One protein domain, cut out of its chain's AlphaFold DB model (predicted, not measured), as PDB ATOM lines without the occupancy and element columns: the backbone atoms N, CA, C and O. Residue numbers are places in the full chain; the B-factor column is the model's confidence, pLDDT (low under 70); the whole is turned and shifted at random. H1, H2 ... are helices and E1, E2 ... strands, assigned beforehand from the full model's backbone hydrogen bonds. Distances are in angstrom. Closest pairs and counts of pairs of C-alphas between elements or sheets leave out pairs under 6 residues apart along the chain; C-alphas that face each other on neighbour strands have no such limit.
ATOM      1  N   TYR A  91      99.177 -11.339  93.070       83.00
ATOM      2  CA  TYR A  91      99.202  -9.895  92.899       83.00
ATOM      3  C   TYR A  91     100.518  -9.314  93.420       83.00
ATOM      4  O   TYR A  91     101.203  -9.911  94.267       83.00
ATOM      5  N   SER A  92     100.879  -8.135  92.912       85.81
ATOM      6  CA  SER A  92     102.015  -7.379  93.435       85.81
ATOM      7  C   SER A  92     101.697  -6.798  94.822       85.81
ATOM      8  O   SER A  92     100.541  -6.725  95.241       85.81
ATOM      9  N   LEU A  93     102.730  -6.359  95.553       86.56
ATOM     10  CA  LEU A  93     102.531  -5.642  96.822       86.56
ATOM     11  C   LEU A  93     101.711  -4.360  96.626       86.56
ATOM     12  O   LEU A  93     100.979  -3.956  97.524       86.56
ATOM     13  N   GLU A  94     101.885  -3.704  95.482       88.44
ATOM     14  CA  GLU A  94     101.222  -2.446  95.162       88.44
ATOM     15  C   GLU A  94      99.733  -2.666  94.901       88.44
ATOM     16  O   GLU A  94      98.912  -1.991  95.515       88.44
ATOM     17  N   ASP A  95      99.381  -3.693  94.125       87.56
ATOM     18  CA  ASP A  95      97.985  -4.087  93.892       87.56
ATOM     19  C   ASP A  95      97.292  -4.500  95.195       87.56
ATOM     20  O   ASP A  95      96.186  -4.048  95.492       87.56
ATOM     21  N   ALA A  96      97.978  -5.305  96.014       88.31
ATOM     22  CA  ALA A  96      97.477  -5.727  97.318       88.31
ATOM     23  C   ALA A  96      97.240  -4.537  98.260       88.31
ATOM     24  O   ALA A  96      96.254  -4.496  98.995       88.31
ATOM     25  N   TYR A  97      98.140  -3.551  98.238       90.25
ATOM     26  CA  TYR A  97      98.008  -2.352  99.053       90.25
ATOM     27  C   TYR A  97      96.888  -1.434  98.554       90.25
ATOM     28  O   TYR A  97      96.100  -0.956  99.365       90.25
ATOM     29  N   ASN A  98      96.778  -1.223  97.242       90.31
ATOM     30  CA  ASN A  98      95.738  -0.385  96.648       90.31
ATOM     31  C   ASN A  98      94.338  -0.953  96.917       90.31
ATOM     32  O   ASN A  98      93.443  -0.210  97.318       90.31
ATOM     33  N   ASP A  99      94.162  -2.271  96.789       88.69
ATOM     34  CA  ASP A  99      92.922  -2.944  97.183       88.69
ATOM     35  C   ASP A  99      92.655  -2.794  98.688       88.69
ATOM     36  O   ASP A  99      91.542  -2.452  99.087       88.69
ATOM     37  N   ALA A 100      93.666  -2.973  99.544       88.00
ATOM     38  CA  ALA A 100      93.498  -2.776 100.980       88.00
ATOM     39  C   ALA A 100      93.064  -1.336 101.316       88.00
ATOM     40  O   ALA A 100      92.174  -1.148 102.145       88.00
ATOM     41  N   VAL A 101      93.642  -0.317 100.671       89.75
ATOM     42  CA  VAL A 101      93.259   1.099 100.839       89.75
ATOM     43  C   VAL A 101      91.825   1.341 100.377       89.75
ATOM     44  O   VAL A 101      91.060   1.971 101.107       89.75
ATOM     45  N   ALA A 102      91.420   0.776  99.237       88.69
ATOM     46  CA  ALA A 102      90.037   0.841  98.762       88.69
ATOM     47  C   ALA A 102      89.041   0.201  99.750       88.69
ATOM     48  O   ALA A 102      87.897   0.638  99.843       88.69
ATOM     49  N   ASN A 103      89.492  -0.781 100.537       84.12
ATOM     50  CA  ASN A 103      88.723  -1.424 101.605       84.12
ATOM     51  C   ASN A 103      88.923  -0.778 102.997       84.12
ATOM     52  O   ASN A 103      88.491  -1.336 104.005       84.12
ATOM     53  N   GLY A 104      89.554   0.401 103.080       85.50
ATOM     54  CA  GLY A 104      89.669   1.191 104.315       85.50
ATOM     55  C   GLY A 104      90.984   1.034 105.089       85.50
ATOM     56  O   GLY A 104      91.028   1.329 106.283       85.50
ATOM     57  N   CYS A 105      92.058   0.559 104.456       87.12
ATOM     58  CA  CYS A 105      93.390   0.513 105.063       87.12
ATOM     59  C   CYS A 105      93.954   1.927 105.279       87.12
ATOM     60  O   CYS A 105      94.100   2.695 104.333       87.12
ATOM     61  N   LEU A 106      94.317   2.246 106.528       90.00
ATOM     62  CA  LEU A 106      94.883   3.549 106.926       90.00
ATOM     63  C   LEU A 106      96.381   3.493 107.271       90.00
ATOM     64  O   LEU A 106      96.972   4.499 107.662       90.00
ATOM     65  N   ILE A 107      97.001   2.314 107.190       86.25
ATOM     66  CA  ILE A 107      98.422   2.133 107.512       86.25
ATOM     67  C   ILE A 107      99.287   2.352 106.272       86.25
ATOM     68  O   ILE A 107      98.852   2.081 105.160       86.25
ATOM     69  N   SER A 108     100.534   2.796 106.452       91.56
ATOM     70  CA  SER A 108     101.453   2.996 105.327       91.56
ATOM     71  C   SER A 108     101.837   1.677 104.644       91.56
ATOM     72  O   SER A 108     101.892   0.618 105.279       91.56
ATOM     73  N   GLN A 109     102.193   1.746 103.358       88.44
ATOM     74  CA  GLN A 109     102.589   0.582 102.552       88.44
ATOM     75  C   GLN A 109     103.750  -0.217 103.176       88.44
ATOM     76  O   GLN A 109     103.762  -1.448 103.134       88.44
ATOM     77  N   GLY A 110     104.704   0.464 103.823       86.62
ATOM     78  CA  GLY A 110     105.799  -0.190 104.547       86.62
ATOM     79  C   GLY A 110     105.315  -1.029 105.737       86.62
ATOM     80  O   GLY A 110     105.757  -2.166 105.913       86.62
ATOM     81  N   VAL A 111     104.364  -0.509 106.521       87.12
ATOM     82  CA  VAL A 111     103.756  -1.231 107.655       87.12
ATOM     83  C   VAL A 111     102.879  -2.380 107.155       87.12
ATOM     84  O   VAL A 111     102.915  -3.470 107.726       87.12
ATOM     85  N   PHE A 112     102.152  -2.176 106.056       89.56
ATOM     86  CA  PHE A 112     101.356  -3.211 105.395       89.56
ATOM     87  C   PHE A 112     102.225  -4.391 104.932       89.56
ATOM     88  O   PHE A 112     101.959  -5.540 105.290       89.56
ATOM     89  N   ARG A 113     103.340  -4.116 104.239       87.12
ATOM     90  CA  ARG A 113     104.311  -5.137 103.807       87.12
ATOM     91  C   ARG A 113     104.892  -5.922 104.979       87.12
ATOM     92  O   ARG A 113     105.047  -7.143 104.880       87.12
ATOM     93  N   LYS A 114     105.247  -5.221 106.062       84.69
ATOM     94  CA  LYS A 114     105.787  -5.832 107.280       84.69
ATOM     95  C   LYS A 114     104.773  -6.804 107.883       84.69
ATOM     96  O   LYS A 114     105.104  -7.970 108.046       84.69
ATOM     97  N   ARG A 115     103.523  -6.370 108.073       83.56
ATOM     98  CA  ARG A 115     102.442  -7.210 108.614       83.56
ATOM     99  C   ARG A 115     102.168  -8.451 107.768       83.56
ATOM    100  O   ARG A 115     102.093  -9.545 108.314       83.56
ATOM    101  N   LEU A 116     102.109  -8.310 106.444       84.00
ATOM    102  CA  LEU A 116     101.971  -9.460 105.543       84.00
ATOM    103  C   LEU A 116     103.163 -10.421 105.629       84.00
ATOM    104  O   LEU A 116     102.991 -11.632 105.529       84.00
ATOM    105  N   SER A 117     104.375  -9.890 105.818       80.12
ATOM    106  CA  SER A 117     105.586 -10.703 105.981       80.12
ATOM    107  C   SER A 117     105.655 -11.409 107.332       80.12
ATOM    108  O   SER A 117     106.213 -12.497 107.404       80.12
ATOM    109  N   GLU A 118     105.058 -10.817 108.363       79.19
ATOM    110  CA  GLU A 118     104.869 -11.395 109.698       79.19
ATOM    111  C   GLU A 118     103.671 -12.362 109.754       79.19
ATOM    112  O   GLU A 118     103.358 -12.903 110.809       79.19
ATOM    113  N   GLY A 119     102.995 -12.597 108.622       70.31
ATOM    114  CA  GLY A 119     101.887 -13.546 108.510       70.31
ATOM    115  C   GLY A 119     100.524 -12.996 108.937       70.31
ATOM    116  O   GLY A 119      99.544 -13.742 108.947       70.31
ATOM    117  N   ALA A 120     100.420 -11.702 109.251       75.81
ATOM    118  CA  ALA A 120      99.144 -11.077 109.568       75.81
ATOM    119  C   ALA A 120      98.276 -10.970 108.305       75.81
ATOM    120  O   ALA A 120      98.671 -10.350 107.316       75.81
ATOM    121  N   SER A 121      97.075 -11.550 108.353       78.31
ATOM    122  CA  SER A 121      96.091 -11.414 107.279       78.31
ATOM    123  C   SER A 121      95.405 -10.050 107.373       78.31
ATOM    124  O   SER A 121      94.848  -9.697 108.415       78.31
ATOM    125  N   LEU A 122      95.473  -9.269 106.296       79.62
ATOM    126  CA  LEU A 122      94.886  -7.930 106.205       79.62
ATOM    127  C   LEU A 122      93.945  -7.888 105.009       79.62
ATOM    128  O   LEU A 122      94.401  -8.120 103.902       79.62
ATOM    129  N   TYR A 123      92.659  -7.585 105.206       82.38
ATOM    130  CA  TYR A 123      91.678  -7.494 104.108       82.38
ATOM    131  C   TYR A 123      91.681  -8.725 103.172       82.38
ATOM    132  O   TYR A 123      91.526  -8.599 101.962       82.38
ATOM    133  N   GLY A 124      91.919  -9.917 103.733       82.50
ATOM    134  CA  GLY A 124      92.035 -11.172 102.980       82.50
ATOM    135  C   GLY A 124      93.408 -11.419 102.345       82.50
ATOM    136  O   GLY A 124      93.646 -12.502 101.828       82.50
ATOM    137  N   TRP A 125      94.353 -10.480 102.411       86.62
ATOM    138  CA  TRP A 125      95.678 -10.631 101.810       86.62
ATOM    139  C   TRP A 125      96.598 -11.537 102.623       86.62
ATOM    140  O   TRP A 125      96.673 -11.443 103.854       86.62
ATOM    141  N   ARG A 126      97.354 -12.377 101.912       83.69
ATOM    142  CA  ARG A 126      98.449 -13.188 102.444       83.69
ATOM    143  C   ARG A 126      99.681 -13.105 101.563       83.69
ATOM    144  O   ARG A 126      99.598 -12.919 100.352       83.69
ATOM    145  N   LYS A 127     100.837 -13.254 102.203       82.19
ATOM    146  CA  LYS A 127     102.108 -13.474 101.523       82.19
ATOM    147  C   LYS A 127     102.264 -14.964 101.247       82.19
ATOM    148  O   LYS A 127     102.038 -15.777 102.139       82.19
ATOM    149  N   ASP A 128     102.694 -15.303 100.043       74.56
ATOM    150  CA  ASP A 128     103.106 -16.660  99.713       74.56
ATOM    151  C   ASP A 128     104.544 -16.917 100.209       74.56
ATOM    152  O   ASP A 128     105.474 -16.230  99.768       74.56
ATOM    153  N   PRO A 129     104.756 -17.870 101.138       66.12
ATOM    154  CA  PRO A 129     106.086 -18.218 101.626       66.12
ATOM    155  C   PRO A 129     106.898 -19.052 100.621       66.12
ATOM    156  O   PRO A 129     108.121 -19.104 100.731       66.12
ATOM    157  N   SER A 130     106.249 -19.691  99.642       62.94
ATOM    158  CA  SER A 130     106.872 -20.680  98.754       62.94
ATOM    159  C   SER A 130     107.594 -20.078  97.539       62.94
ATOM    160  O   SER A 130     108.462 -20.722  96.954       62.94
ATOM    161  N   ARG A 131     107.315 -18.815  97.182       61.62
ATOM    162  CA  ARG A 131     107.860 -18.153  95.975       61.62
ATOM    163  C   ARG A 131     109.206 -17.421  96.147       61.62
ATOM    164  O   ARG A 131     109.611 -16.642  95.282       61.62
ATOM    165  N   GLY A 132     109.955 -17.711  97.213       55.91
ATOM    166  CA  GLY A 132     111.342 -17.247  97.383       55.91
ATOM    167  C   GLY A 132     111.503 -15.715  97.361       55.91
ATOM    168  O   GLY A 132     110.739 -14.988  97.993       55.91
ATOM    169  N   ASN A 133     112.510 -15.204  96.638       52.44
ATOM    170  CA  ASN A 133     112.880 -13.774  96.623       52.44
ATOM    171  C   ASN A 133     111.828 -12.831  96.005       52.44
ATOM    172  O   ASN A 133     111.929 -11.614  96.180       52.44
ATOM    173  N   ARG A 134     110.818 -13.348  95.294       56.84
ATOM    174  CA  ARG A 134     109.714 -12.532  94.772       56.84
ATOM    175  C   ARG A 134     108.533 -12.629  95.720       56.84
ATOM    176  O   ARG A 134     107.802 -13.614  95.729       56.84
ATOM    177  N   THR A 135     108.356 -11.580  96.519       65.56
ATOM    178  CA  THR A 135     107.237 -11.471  97.455       65.56
ATOM    179  C   THR A 135     105.938 -11.413  96.648       65.56
ATOM    180  O   THR A 135     105.620 -10.380  96.071       65.56
ATOM    181  N   SER A 136     105.252 -12.549  96.538       76.12
ATOM    182  CA  SER A 136     103.978 -12.680  95.828       76.12
ATOM    183  C   SER A 136     102.855 -12.699  96.859       76.12
ATOM    184  O   SER A 136     103.002 -13.320  97.917       76.12
ATOM    185  N   TYR A 137     101.759 -12.002  96.572       83.56
ATOM    186  CA  TYR A 137     100.630 -11.862  97.487       83.56
ATOM    187  C   TYR A 137      99.374 -12.420  96.845       83.56
ATOM    188  O   TYR A 137      99.216 -12.334  95.635       83.56
ATOM    189  N   TYR A 138      98.480 -12.989  97.635       84.00
ATOM    190  CA  TYR A 138      97.196 -13.480  97.149       84.00
ATOM    191  C   TYR A 138      96.093 -13.094  98.125       84.00
ATOM    192  O   TYR A 138      96.355 -12.879  99.314       84.00
ATOM    193  N   LYS A 139      94.870 -12.976  97.611       83.94
ATOM    194  CA  LYS A 139      93.686 -12.643  98.402       83.94
ATOM    195  C   LYS A 139      92.868 -13.905  98.643       83.94
ATOM    196  O   LYS A 139      92.601 -14.662  97.715       83.94
ATOM    197  N   ILE A 140      92.503 -14.123  99.895       79.19
ATOM    198  CA  ILE A 140      91.593 -15.172 100.339       79.19
ATOM    199  C   ILE A 140      90.210 -14.531 100.443       79.19
ATOM    200  O   ILE A 140      90.059 -13.539 101.165       79.19
TER     201      ILE A 140
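Overview. This is residues 91 to 140 of the 141 residues of an uncharacterized protein of Cyanobacteria bacterium M5B4 (UniProt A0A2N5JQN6). A small two-stranded hairpin, E1 and E2, has two short helices packed on it: H1 is near both strands, while H2 begins beside H1 and ends beside E1. The loop of the hairpin around Gly 132 makes one end of the longest axis, and the link after H1, at Gly 104, makes the other. The printed part has 50 residues, with two named helices and two named strands in the order H1, H2, E1, E2; the sheet has the order E1, E2 and is antiparallel. The class is mixed, helices and strands, with 19 residues in the helices and 6 in the strands. The whole is compact, with a radius of gyration of the C-alphas of 9.8 A, yet elongated in outline, spanning 29 by 17 by 16 A.

Arrangement. E1, residues 125 to 127, and E2, residues 137 to 139, are antiparallel neighbours and form a hairpin, with 149 degrees between their directions. The C-alphas of Trp 125 and Lys 139 face each other at 4.4 A. N 126 and O 138 are 2.8 A apart, and N 138 and O 126 are 2.9 A apart, both within hydrogen-bond range. H1, residues 93 to 102, has 4 pairs of C-alphas within 8 A of E2, the closest being those of Leu 93 and Tyr 137 at 6.5 A. The closest C-alphas of H1 and E1 are those of Ala 96 and Trp 125, 6.9 A apart. H2, residues 109 to 117, has its closest C-alpha pair with E1 at Leu 116 and Lys 127, 5.7 A apart. H2 and E2 are apart. H1 and H2 only just touch, with 3 pairs of C-alphas within 8 A, the closest being those of Tyr 97 and Gln 109 at 6.5 A. Their lines stand at a steep tilt of 70.0 degrees, only just short of about perpendicular, and they run opposite ways. In H1 and H2 every O i to N i+4 pair is within hydrogen-bond range.

Along the chain. E1 and E2 are each 7.0 A from first to last C-alpha; C-alpha 125 is at (95.678, -10.631, 101.810), and E2 ends with C-alpha 139 at (93.686, -12.643, 98.402). H1, residues 93 to 102, is 14.2 A long and begins with C-alpha 93 at (102.531, -5.642, 96.822). H2, residues 109 to 117, is 12.2 A long.

Size, cuts and confidence. The two C-alphas farthest apart are those of Gly 104 and Gly 132, at 29.3 A. The printed part runs from residue 91 to 140 and has no cut. The links H1 to H2, H2 to E1 and E1 to E2 are short but not tight, with 6, 7 and 9 residues. The mean pLDDT of the printed part is 81.1, and residues 129 to 135, in the link between E1 and E2, are under 70.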